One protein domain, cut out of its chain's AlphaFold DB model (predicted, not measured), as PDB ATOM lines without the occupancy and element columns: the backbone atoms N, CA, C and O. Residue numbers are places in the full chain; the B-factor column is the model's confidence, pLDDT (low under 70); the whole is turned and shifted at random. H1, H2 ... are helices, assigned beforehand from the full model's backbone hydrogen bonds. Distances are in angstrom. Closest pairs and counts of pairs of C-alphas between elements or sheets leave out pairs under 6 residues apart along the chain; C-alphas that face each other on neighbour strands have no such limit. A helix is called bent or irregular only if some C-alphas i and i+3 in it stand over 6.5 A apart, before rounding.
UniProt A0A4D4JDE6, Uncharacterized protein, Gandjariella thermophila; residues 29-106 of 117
ATOM      1  N   GLU A  29      26.489   1.319  24.259       97.56
ATOM      2  CA  GLU A  29      26.527  -0.041  24.798       97.56
ATOM      3  C   GLU A  29      27.949  -0.590  24.892       97.56
ATOM      4  O   GLU A  29      28.305  -1.191  25.902       97.56
ATOM      5  N   ALA A  30      28.790  -0.347  23.880       96.50
ATOM      6  CA  ALA A  30      30.198  -0.731  23.936       96.50
ATOM      7  C   ALA A  30      30.946  -0.017  25.071       96.50
ATOM      8  O   ALA A  30      31.750  -0.641  25.761       96.50
ATOM      9  N   ARG A  31      30.662   1.275  25.291       96.06
ATOM     10  CA  ARG A  31      31.246   2.028  26.411       96.06
ATOM     11  C   ARG A  31      30.744   1.510  27.752       96.06
ATOM     12  O   ARG A  31      31.571   1.148  28.584       96.06
ATOM     13  N   ALA A  32      29.426   1.380  27.903       97.12
ATOM     14  CA  ALA A  32      28.797   0.873  29.119       97.12
ATOM     15  C   ALA A  32      29.350  -0.505  29.514       97.12
ATOM     16  O   ALA A  32      29.738  -0.696  30.658       97.12
ATOM     17  N   ALA A  33      29.517  -1.424  28.557       97.56
ATOM     18  CA  ALA A  33      30.073  -2.748  28.834       97.56
ATOM     19  C   ALA A  33      31.504  -2.698  29.404       97.56
ATOM     20  O   ALA A  33      31.883  -3.545  30.211       97.56
ATOM     21  N   THR A  34      32.321  -1.721  28.998       96.56
ATOM     22  CA  THR A  34      33.664  -1.534  29.569       96.56
ATOM     23  C   THR A  34      33.654  -0.739  30.871       96.56
ATOM     24  O   THR A  34      34.499  -0.991  31.731       96.56
ATOM     25  N   ASP A  35      32.702   0.178  31.042       96.75
ATOM     26  CA  ASP A  35      32.486   0.907  32.293       96.75
ATOM     27  C   ASP A  35      32.049  -0.064  33.406       96.75
ATOM     28  O   ASP A  35      32.573   0.009  34.516       96.75
ATOM     29  N   ASP A  36      31.205  -1.051  33.088       97.00
ATOM     30  CA  ASP A  36      30.763  -2.117  34.002       97.00
ATOM     31  C   ASP A  36      31.910  -3.041  34.448       97.00
ATOM     32  O   ASP A  36      31.868  -3.614  35.538       97.00
ATOM     33  N   LEU A  37      32.975  -3.164  33.643       95.94
ATOM     34  CA  LEU A  37      34.213  -3.825  34.076       95.94
ATOM     35  C   LEU A  37      34.998  -2.977  35.089       95.94
ATOM     36  O   LEU A  37      35.869  -3.508  35.771       95.94
ATOM     37  N   GLY A  38      34.719  -1.677  35.183       97.31
ATOM     38  CA  GLY A  38      35.454  -0.709  35.993       97.31
ATOM     39  C   GLY A  38      36.444   0.142  35.196       97.31
ATOM     40  O   GLY A  38      37.323   0.767  35.795       97.31
ATOM     41  N   CYS A  39      36.357   0.169  33.858       96.75
ATOM     42  CA  CYS A  39      37.203   1.059  33.062       96.75
ATOM     43  C   CYS A  39      36.844   2.523  33.310       96.75
ATOM     44  O   CYS A  39      35.677   2.881  33.423       96.75
ATOM     45  N   LEU A  40      37.864   3.382  33.359       92.62
ATOM     46  CA  LEU A  40      37.684   4.816  33.549       92.62
ATOM     47  C   LEU A  40      38.128   5.577  32.298       92.62
ATOM     48  O   LEU A  40      39.243   5.423  31.798       92.62
ATOM     49  N   GLY A  41      37.247   6.448  31.808       85.94
ATOM     50  CA  GLY A  41      37.489   7.229  30.600       85.94
ATOM     51  C   GLY A  41      37.551   6.381  29.323       85.94
ATOM     52  O   GLY A  41      37.537   5.154  29.333       85.94
ATOM     53  N   GLY A  42      37.633   7.051  28.170       86.06
ATOM     54  CA  GLY A  42      37.451   6.372  26.883       86.06
ATOM     55  C   GLY A  42      38.571   5.405  26.476       86.06
ATOM     56  O   GLY A  42      38.324   4.485  25.705       86.06
ATOM     57  N   TRP A  43      39.805   5.591  26.956       95.62
ATOM     58  CA  TRP A  43      40.965   4.865  26.414       95.62
ATOM     59  C   TRP A  43      41.208   3.492  27.041       95.62
ATOM     60  O   TRP A  43      41.700   2.608  26.341       95.62
ATOM     61  N   MET A  44      40.871   3.290  28.318       96.62
ATOM     62  CA  MET A  44      41.085   2.003  28.998       96.62
ATOM     63  C   MET A  44      40.235   0.902  28.364       96.62
ATOM     64  O   MET A  44      40.780  -0.097  27.898       96.62
ATOM     65  N   GLY A  45      38.923   1.130  28.247       96.19
ATOM     66  CA  GLY A  45      38.012   0.208  27.568       96.19
ATOM     67  C   GLY A  45      38.372   0.014  26.094       96.19
ATOM     68  O   GLY A  45      38.403  -1.119  25.610       96.19
ATOM     69  N   TYR A  46      38.738   1.094  25.392       96.50
ATOM     70  CA  TYR A  46      39.136   1.035  23.984       96.50
ATOM     71  C   TYR A  46      40.350   0.129  23.756       96.50
ATOM     72  O   TYR A  46      40.292  -0.794  22.945       96.50
ATOM     73  N   PHE A  47      41.460   0.371  24.462       97.50
ATOM     74  CA  PHE A  47      42.663  -0.437  24.276       97.50
ATOM     75  C   PHE A  47      42.503  -1.839  24.856       97.50
ATOM     76  O   PHE A  47      42.947  -2.781  24.208       97.50
ATOM     77  N   GLY A  48      41.817  -1.998  25.991       97.50
ATOM     78  CA  GLY A  48      41.524  -3.308  26.574       97.50
ATOM     79  C   GLY A  48      40.749  -4.204  25.606       97.50
ATOM     80  O   GLY A  48      41.230  -5.269  25.226       97.50
ATOM     81  N   THR A  49      39.597  -3.747  25.104       97.31
ATOM     82  CA  THR A  49      38.769  -4.522  24.153       97.31
ATOM     83  C   THR A  49      39.422  -4.720  22.785       97.31
ATOM     84  O   THR A  49      39.173  -5.732  22.126       97.31
ATOM     85  N   ARG A  50      40.244  -3.771  22.317       97.38
ATOM     86  CA  ARG A  50      40.954  -3.886  21.032       97.38
ATOM     87  C   ARG A  50      42.160  -4.818  21.107       97.38
ATOM     88  O   ARG A  50      42.413  -5.530  20.140       97.38
ATOM     89  N   ALA A  51      42.900  -4.807  22.214       98.00
ATOM     90  CA  ALA A  51      44.102  -5.620  22.399       98.00
ATOM     91  C   ALA A  51      43.808  -7.026  22.932       98.00
ATOM     92  O   ALA A  51      44.626  -7.914  22.723       98.00
ATOM     93  N   ALA A  52      42.648  -7.258  23.557       97.81
ATOM     94  CA  ALA A  52      42.297  -8.549  24.150       97.81
ATOM     95  C   ALA A  52      42.465  -9.783  23.233       97.81
ATOM     96  O   ALA A  52      42.924 -10.807  23.737       97.81
ATOM     97  N   PRO A  53      42.197  -9.733  21.907       96.62
ATOM     98  CA  PRO A  53      42.477 -10.863  21.012       96.62
ATOM     99  C   PRO A  53      43.957 -11.278  20.943       96.62
ATOM    100  O   PRO A  53      44.258 -12.398  20.545       96.62
ATOM    101  N   LEU A  54      44.881 -10.391  21.318       97.38
ATOM    102  CA  LEU A  54      46.320 -10.664  21.398       97.38
ATOM    103  C   LEU A  54      46.723 -11.284  22.751       97.38
ATOM    104  O   LEU A  54      47.910 -11.475  23.012       97.38
ATOM    105  N   GLY A  55      45.759 -11.564  23.633       97.06
ATOM    106  CA  GLY A  55      46.001 -11.944  25.022       97.06
ATOM    107  C   GLY A  55      46.432 -10.752  25.883       97.06
ATOM    108  O   GLY A  55      46.168  -9.594  25.561       97.06
ATOM    109  N   ALA A  56      47.104 -11.032  27.004       95.75
ATOM    110  CA  ALA A  56      47.620 -10.012  27.922       95.75
ATOM    111  C   ALA A  56      48.931  -9.400  27.386       95.75
ATOM    112  O   ALA A  56      49.973  -9.448  28.037       95.75
ATOM    113  N   ALA A  57      48.886  -8.889  26.154       97.56
ATOM    114  CA  ALA A  57      50.035  -8.333  25.457       97.56
ATOM    115  C   ALA A  57      50.581  -7.082  26.166       97.56
ATOM    116  O   ALA A  57      49.834  -6.311  26.781       97.56
ATOM    117  N   SER A  58      51.894  -6.872  26.051       97.62
ATOM    118  CA  SER A  58      52.563  -5.720  26.654       97.62
ATOM    119  C   SER A  58      52.193  -4.404  25.948       97.62
ATOM    120  O   SER A  58      51.808  -4.419  24.770       97.62
ATOM    121  N   PRO A  59      52.342  -3.244  26.616       97.50
ATOM    122  CA  PRO A  59      52.139  -1.940  25.986       97.50
ATOM    123  C   PRO A  59      52.977  -1.724  24.723       97.50
ATOM    124  O   PRO A  59      52.505  -1.091  23.782       97.50
ATOM    125  N   GLU A  60      54.192  -2.265  24.661       97.81
ATOM    126  CA  GLU A  60      55.091  -2.153  23.509       97.81
ATOM    127  C   GLU A  60      54.563  -2.956  22.318       97.81
ATOM    128  O   GLU A  60      54.481  -2.427  21.207       97.81
ATOM    129  N   ALA A  61      54.133  -4.203  22.551       98.12
ATOM    130  CA  ALA A  61      53.540  -5.048  21.516       98.12
ATOM    131  C   ALA A  61      52.255  -4.420  20.955       98.12
ATOM    132  O   ALA A  61      52.064  -4.360  19.738       98.12
ATOM    133  N   VAL A  62      51.405  -3.875  21.831       98.25
ATOM    134  CA  VAL A  62      50.179  -3.173  21.427       98.25
ATOM    135  C   VAL A  62      50.491  -1.871  20.691       98.25
ATOM    136  O   VAL A  62      49.852  -1.582  19.685       98.25
ATOM    137  N   THR A  63      51.492  -1.105  21.125       98.38
ATOM    138  CA  THR A  63      51.923   0.118  20.423       98.38
ATOM    139  C   THR A  63      52.431  -0.199  19.018       98.38
ATOM    140  O   THR A  63      52.099   0.513  18.075       98.38
ATOM    141  N   SER A  64      53.194  -1.284  18.859       97.94
ATOM    142  CA  SER A  64      53.675  -1.736  17.551       97.94
ATOM    143  C   SER A  64      52.524  -2.168  16.640       97.94
ATOM    144  O   SER A  64      52.434  -1.711  15.502       97.94
ATOM    145  N   ALA A  65      51.600  -2.988  17.149       97.88
ATOM    146  CA  ALA A  65      50.436  -3.432  16.386       97.88
ATOM    147  C   ALA A  65      49.493  -2.268  16.031       97.88
ATOM    148  O   ALA A  65      48.864  -2.270  14.974       97.88
ATOM    149  N   PHE A  66      49.381  -1.270  16.913       96.81
ATOM    150  CA  PHE A  66      48.495  -0.114  16.770       96.81
ATOM    151  C   PHE A  66      49.292   1.159  16.451       96.81
ATOM    152  O   PHE A  66      49.023   2.224  17.010       96.81
ATOM    153  N   TYR A  67      50.261   1.052  15.535       96.12
ATOM    154  CA  TYR A  67      51.222   2.109  15.177       96.12
ATOM    155  C   TYR A  67      50.593   3.456  14.773       96.12
ATOM    156  O   TYR A  67      51.274   4.478  14.714       96.12
ATOM    157  N   ASN A  68      49.292   3.480  14.482       96.19
ATOM    158  CA  ASN A  68      48.527   4.682  14.178       96.19
ATOM    159  C   ASN A  68      48.169   5.526  15.424       96.19
ATOM    160  O   ASN A  68      47.644   6.631  15.271       96.19
ATOM    161  N   PHE A  69      48.400   5.031  16.646       96.62
ATOM    162  CA  PHE A  69      48.200   5.785  17.888       96.62
ATOM    163  C   PHE A  69      49.511   6.337  18.434       96.62
ATOM    164  O   PHE A  69      50.565   5.715  18.345       96.62
ATOM    165  N   HIS A  70      49.426   7.492  19.097       96.69
ATOM    166  CA  HIS A  70      50.563   8.011  19.845       96.69
ATOM    167  C   HIS A  70      50.923   7.050  21.002       96.69
ATOM    168  O   HIS A  70      50.031   6.753  21.810       96.69
ATOM    169  N   PRO A  71      52.196   6.624  21.148       97.25
ATOM    170  CA  PRO A  71      52.615   5.631  22.144       97.25
ATOM    171  C   PRO A  71      52.178   5.942  23.580       97.25
ATOM    172  O   PRO A  71      51.768   5.050  24.321       97.25
ATOM    173  N   SER A  72      52.175   7.223  23.971       96.88
ATOM    174  CA  SER A  72      51.764   7.626  25.325       96.88
ATOM    175  C   SER A  72      50.307   7.285  25.661       96.88
ATOM    176  O   SER A  72      49.992   7.099  26.834       96.88
ATOM    177  N   ARG A  73      49.412   7.176  24.666       96.69
ATOM    178  CA  ARG A  73      48.014   6.787  24.914       96.69
ATOM    179  C   ARG A  73      47.923   5.324  25.333       96.69
ATOM    180  O   ARG A  73      47.219   5.017  26.289       96.69
ATOM    181  N   VAL A  74      48.665   4.450  24.650       97.62
ATOM    182  CA  VAL A  74      48.726   3.016  24.965       97.62
ATOM    183  C   VAL A  74      49.395   2.811  26.321       97.62
ATOM    184  O   VAL A  74      48.818   2.168  27.194       97.62
ATOM    185  N   ALA A  75      50.564   3.430  26.527       96.81
ATOM    186  CA  ALA A  75      51.333   3.314  27.765       96.81
ATOM    187  C   ALA A  75      50.553   3.783  29.005       96.81
ATOM    188  O   ALA A  75      50.737   3.239  30.089       96.81
ATOM    189  N   ARG A  76      49.666   4.775  28.850       96.00
ATOM    190  CA  ARG A  76      48.825   5.280  29.939       96.00
ATOM    191  C   ARG A  76      47.640   4.370  30.255       96.00
ATOM    192  O   ARG A  76      47.317   4.218  31.420       96.00
ATOM    193  N   ALA A  77      46.965   3.834  29.242       97.25
ATOM    194  CA  ALA A  77      45.659   3.199  29.420       97.25
ATOM    195  C   ALA A  77      45.719   1.671  29.542       97.25
ATOM    196  O   ALA A  77      44.938   1.082  30.287       97.25
ATOM    197  N   LEU A  78      46.619   1.018  28.802       97.62
ATOM    198  CA  LEU A  78      46.643  -0.441  28.719       97.62
ATOM    199  C   LEU A  78      47.051  -1.117  30.042       97.62
ATOM    200  O   LEU A  78      46.383  -2.079  30.420       97.62
ATOM    201  N   PRO A  79      48.076  -0.637  30.782       97.19
ATOM    202  CA  PRO A  79      48.421  -1.242  32.069       97.19
ATOM    203  C   PRO A  79      47.253  -1.231  33.062       97.19
ATOM    204  O   PRO A  79      47.009  -2.235  33.728       97.19
ATOM    205  N   ASP A  80      46.497  -0.132  33.124       97.12
ATOM    206  CA  ASP A  80      45.341  -0.015  34.017       97.12
ATOM    207  C   ASP A  80      44.184  -0.920  33.573       97.12
ATOM    208  O   ASP A  80      43.540  -1.544  34.415       97.12
ATOM    209  N   ALA A  81      43.963  -1.079  32.263       97.44
ATOM    210  CA  ALA A  81      42.995  -2.046  31.744       97.44
ATOM    211  C   ALA A  81      43.332  -3.486  32.193       97.44
ATOM    212  O   ALA A  81      42.488  -4.202  32.728       97.44
ATOM    213  N   TRP A  82      44.594  -3.906  32.094       97.62
ATOM    214  CA  TRP A  82      45.013  -5.240  32.554       97.62
ATOM    215  C   TRP A  82      44.959  -5.432  34.071       97.62
ATOM    216  O   TRP A  82      44.846  -6.566  34.538       97.62
ATOM    217  N   ARG A  83      44.993  -4.348  34.855       96.75
ATOM    218  CA  ARG A  83      44.726  -4.413  36.300       96.75
ATOM    219  C   ARG A  83      43.245  -4.627  36.612       96.75
ATOM    220  O   ARG A  83      42.942  -5.220  37.642       96.75
ATOM    221  N   ILE A  84      42.349  -4.151  35.751       96.75
ATOM    222  CA  ILE A  84      40.898  -4.299  35.906       96.75
ATOM    223  C   ILE A  84      40.436  -5.705  35.534       96.75
ATOM    224  O   ILE A  84      39.656  -6.317  36.261       96.75
ATOM    225  N   GLY A  85      40.907  -6.228  34.403       95.94
ATOM    226  CA  GLY A  85      40.387  -7.475  33.861       95.94
ATOM    227  C   GLY A  85      41.400  -8.263  33.049       95.94
ATOM    228  O   GLY A  85      42.322  -7.722  32.441       95.94
ATOM    229  N   LYS A  86      41.185  -9.580  33.004       97.31
ATOM    230  CA  LYS A  86      41.873 -10.463  32.056       97.31
ATOM    231  C   LYS A  86      41.326 -10.244  30.635       97.31
ATOM    232  O   LYS A  86      40.158  -9.872  30.509       97.31
ATOM    233  N   PRO A  87      42.108 -10.539  29.581       98.19
ATOM    234  CA  PRO A  87      41.674 -10.404  28.187       98.19
ATOM    235  C   PRO A  87      40.295 -11.009  27.890       98.19
ATOM    236  O   PRO A  87      39.483 -10.366  27.233       98.19
ATOM    237  N   ASP A  88      39.978 -12.180  28.448       98.38
ATOM    238  CA  ASP A  88      38.687 -12.844  28.219       98.38
ATOM    239  C   ASP A  88      37.492 -11.994  28.677       98.38
ATOM    240  O   ASP A  88      36.488 -11.918  27.975       98.38
ATOM    241  N   ARG A  89      37.619 -11.255  29.790       98.38
ATOM    242  CA  ARG A  89      36.568 -10.332  30.258       98.38
ATOM    243  C   ARG A  89      36.359  -9.167  29.299       98.38
ATOM    244  O   ARG A  89      35.234  -8.733  29.083       98.38
ATOM    245  N   TYR A  90      37.436  -8.681  28.692       98.25
ATOM    246  CA  TYR A  90      37.354  -7.650  27.664       98.25
ATOM    247  C   TYR A  90      36.735  -8.171  26.365       98.25
ATOM    248  O   TYR A  90      36.007  -7.429  25.710       98.25
ATOM    249  N   LEU A  91      36.982  -9.431  25.995       98.06
ATOM    250  CA  LEU A  91      36.305 -10.070  24.863       98.06
ATOM    251  C   LEU A  91      34.806 -10.236  25.136       98.06
ATOM    252  O   LEU A  91      33.999  -9.897  24.272       98.06
ATOM    253  N   GLU A  92      34.430 -10.681  26.336       98.25
ATOM    254  CA  GLU A  92      33.031 -10.773  26.771       98.25
ATOM    255  C   GLU A  92      32.334  -9.406  26.703       98.25
ATOM    256  O   GLU A  92      31.299  -9.280  26.050       98.25
ATOM    257  N   ALA A  93      32.930  -8.363  27.292       97.62
ATOM    258  CA  ALA A  93      32.381  -7.006  27.255       97.62
ATOM    259  C   ALA A  93      32.274  -6.459  25.823       97.62
ATOM    260  O   ALA A  93      31.265  -5.853  25.459       97.62
ATOM    261  N   ARG A  94      33.281  -6.721  24.978       97.00
ATOM    262  CA  ARG A  94      33.259  -6.349  23.557       97.00
ATOM    263  C   ARG A  94      32.075  -6.988  22.831       97.00
ATOM    264  O   ARG A  94      31.403  -6.307  22.057       97.00
ATOM    265  N   LEU A  95      31.835  -8.280  23.053       96.81
ATOM    266  CA  LEU A  95      30.733  -9.009  22.423       96.81
ATOM    267  C   LEU A  95      29.374  -8.544  22.952       96.81
ATOM    268  O   LEU A  95      28.478  -8.306  22.149       96.81
ATOM    269  N   ALA A  96      29.238  -8.353  24.265       97.00
ATOM    270  CA  ALA A  96      28.001  -7.880  24.883       97.00
ATOM    271  C   ALA A  96      27.617  -6.472  24.401       97.00
ATOM    272  O   ALA A  96      26.476  -6.237  24.005       97.00
ATOM    273  N   GLY A  97      28.582  -5.547  24.361       96.88
ATOM    274  CA  GLY A  97      28.357  -4.193  23.858       96.88
ATOM    275  C   GLY A  97      27.972  -4.172  22.376       96.88
ATOM    276  O   GLY A  97      27.073  -3.429  21.978       96.88
ATOM    277  N   ALA A  98      28.605  -5.021  21.561       96.44
ATOM    278  CA  ALA A  98      28.266  -5.157  20.148       96.44
ATOM    279  C   ALA A  98      26.868  -5.758  19.936       96.44
ATOM    280  O   ALA A  98      26.102  -5.220  19.140       96.44
ATOM    281  N   ASP A  99      26.526  -6.836  20.648       96.06
ATOM    282  CA  ASP A  99      25.205  -7.476  20.575       96.06
ATOM    283  C   ASP A  99      24.097  -6.488  20.962       96.06
ATOM    284  O   ASP A  99      23.180  -6.264  20.171       96.06
ATOM    285  N   GLY A 100      24.231  -5.802  22.103       96.31
ATOM    286  CA  GLY A 100      23.254  -4.807  22.552       96.31
ATOM    287  C   GLY A 100      23.062  -3.667  21.547       96.31
ATOM    288  O   GLY A 100      21.931  -3.342  21.173       96.31
ATOM    289  N   ALA A 101      24.161  -3.101  21.038       96.88
ATOM    290  CA  ALA A 101      24.092  -2.033  20.047       96.88
ATOM    291  C   ALA A 101      23.449  -2.486  18.730       96.88
ATOM    292  O   ALA A 101      22.620  -1.763  18.171       96.88
ATOM    293  N   LEU A 102      23.809  -3.672  18.230       95.00
ATOM    294  CA  LEU A 102      23.264  -4.200  16.980       95.00
ATOM    295  C   LEU A 102      21.785  -4.558  17.114       95.00
ATOM    296  O   LEU A 102      21.025  -4.229  16.207       95.00
ATOM    297  N   ARG A 103      21.345  -5.131  18.241       94.88
ATOM    298  CA  ARG A 103      19.917  -5.365  18.517       94.88
ATOM    299  C   ARG A 103      19.122  -4.070  18.538       94.88
ATOM    300  O   ARG A 103      18.068  -3.992  17.920       94.88
ATOM    301  N   ARG A 104      19.643  -3.012  19.170       95.06
ATOM    302  CA  ARG A 104      18.989  -1.694  19.144       95.06
ATOM    303  C   ARG A 104      18.883  -1.135  17.721       95.06
ATOM    304  O   ARG A 104      17.863  -0.551  17.371       95.06
ATOM    305  N   MET A 105      19.940  -1.269  16.916       94.50
ATOM    306  CA  MET A 105      20.010  -0.684  15.569       94.50
ATOM    307  C   MET A 105      19.223  -1.472  14.514       94.50
ATOM    308  O   MET A 105      18.646  -0.870  13.611       94.50
ATOM    309  N   LEU A 106      19.233  -2.803  14.595       92.19
ATOM    310  CA  LEU A 106      18.696  -3.705  13.571       92.19
ATOM    311  C   LEU A 106      17.413  -4.425  14.021       92.19
ATOM    312  O   LEU A 106      16.750  -5.064  13.202       92.19
TER     313      LEU A 106
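Overview. This is residues 29 to 106 of the 117 residues of an uncharacterized protein of Gandjariella thermophila (UniProt A0A4D4JDE6). An irregular helix of 14 residues, H2, runs through the middle, with helices crossing it on two sides: the long H5 and the short H1 lie side by side towards one end of the domain, and H4 with the short H3 lies towards the other. H5 starts beside the last part of H2 and runs away from it past H1, so that its last residue, Leu 106, is at one end of the longest axis and Glu 60 of H3 is at the other. The printed part has 78 residues with five named helices, in the order H1, H2, H3, H4, H5, and no named strand; the class is all helix, and the helix packing is mostly crossed. It is compact, with a radius of gyration of the C-alphas of 12.2 A, and its outline is elongated, spanning 37 by 24 by 21 A.

Along the chain. H1 is residues 29 to 35, beginning at C-alpha 29 at (26.527, -0.041, 24.798). H2, residues 41 to 54, is 22.0 A long from first to last C-alpha and irregular: C-alphas 50 and 53 are 7.1 A apart. H3 is residues 59 to 65, with C-alpha 59 at (52.139, -1.940, 25.986). H4, residues 71 to 84, is 20.6 A long and only just irregular, with C-alphas 76 and 79 6.9 A apart. H5, residues 87 to 106, is 28.0 A long and ends at C-alpha 106 at (18.696, -3.705, 13.571).

Arrangement. H2 is the hub, touching H1, H4 and H5. Residues 42 to 45 of H2 touch H1, about perpendicular at 83 degrees; the closest C-alphas are those of Thr 34 and Gly 45, 5.1 A apart. H1 touches H5 at a shallow tilt of 30 degrees, opposite ways, with the C-alphas of Ala 30 and Gly 97 closest at 3.9 A. Residues 87 to 94 of H5 touch H2, closest at the C-alphas of Ala 52 and Pro 87, 4.5 A; the tilt of 69.8 degrees is steep, only just short of about perpendicular. Residues 43 to 48 of H2 touch H4, about perpendicular at 80 degrees, closest at the C-alphas of Met 44 and Ala 77, 4.7 A. H3 touches H4 at a steep tilt of 60 degrees, opposite ways, closest at the C-alphas of Pro 59 and Ala 75, 5.6 A. H2 and H3 are close but not clearly touching, with the C-alphas of Ala 51 and Val 62 closest at 6.6 A. H4 and H5 meet only through their link. H1 is apart from H3 and H4, and H3 from H5. In H1, H3 and H5 every O i to N i+4 pair is within hydrogen-bond range; in H2 it is 7 of 10 and in H4 8 of 10.

Size, cuts and confidence. The two C-alphas farthest apart are those of Glu 60 and Leu 106, 37.8 A. The printed part has no cut, and the four links between successive helices are tight. The mean pLDDT of the printed part is 96.6, and no printed residue is under 70.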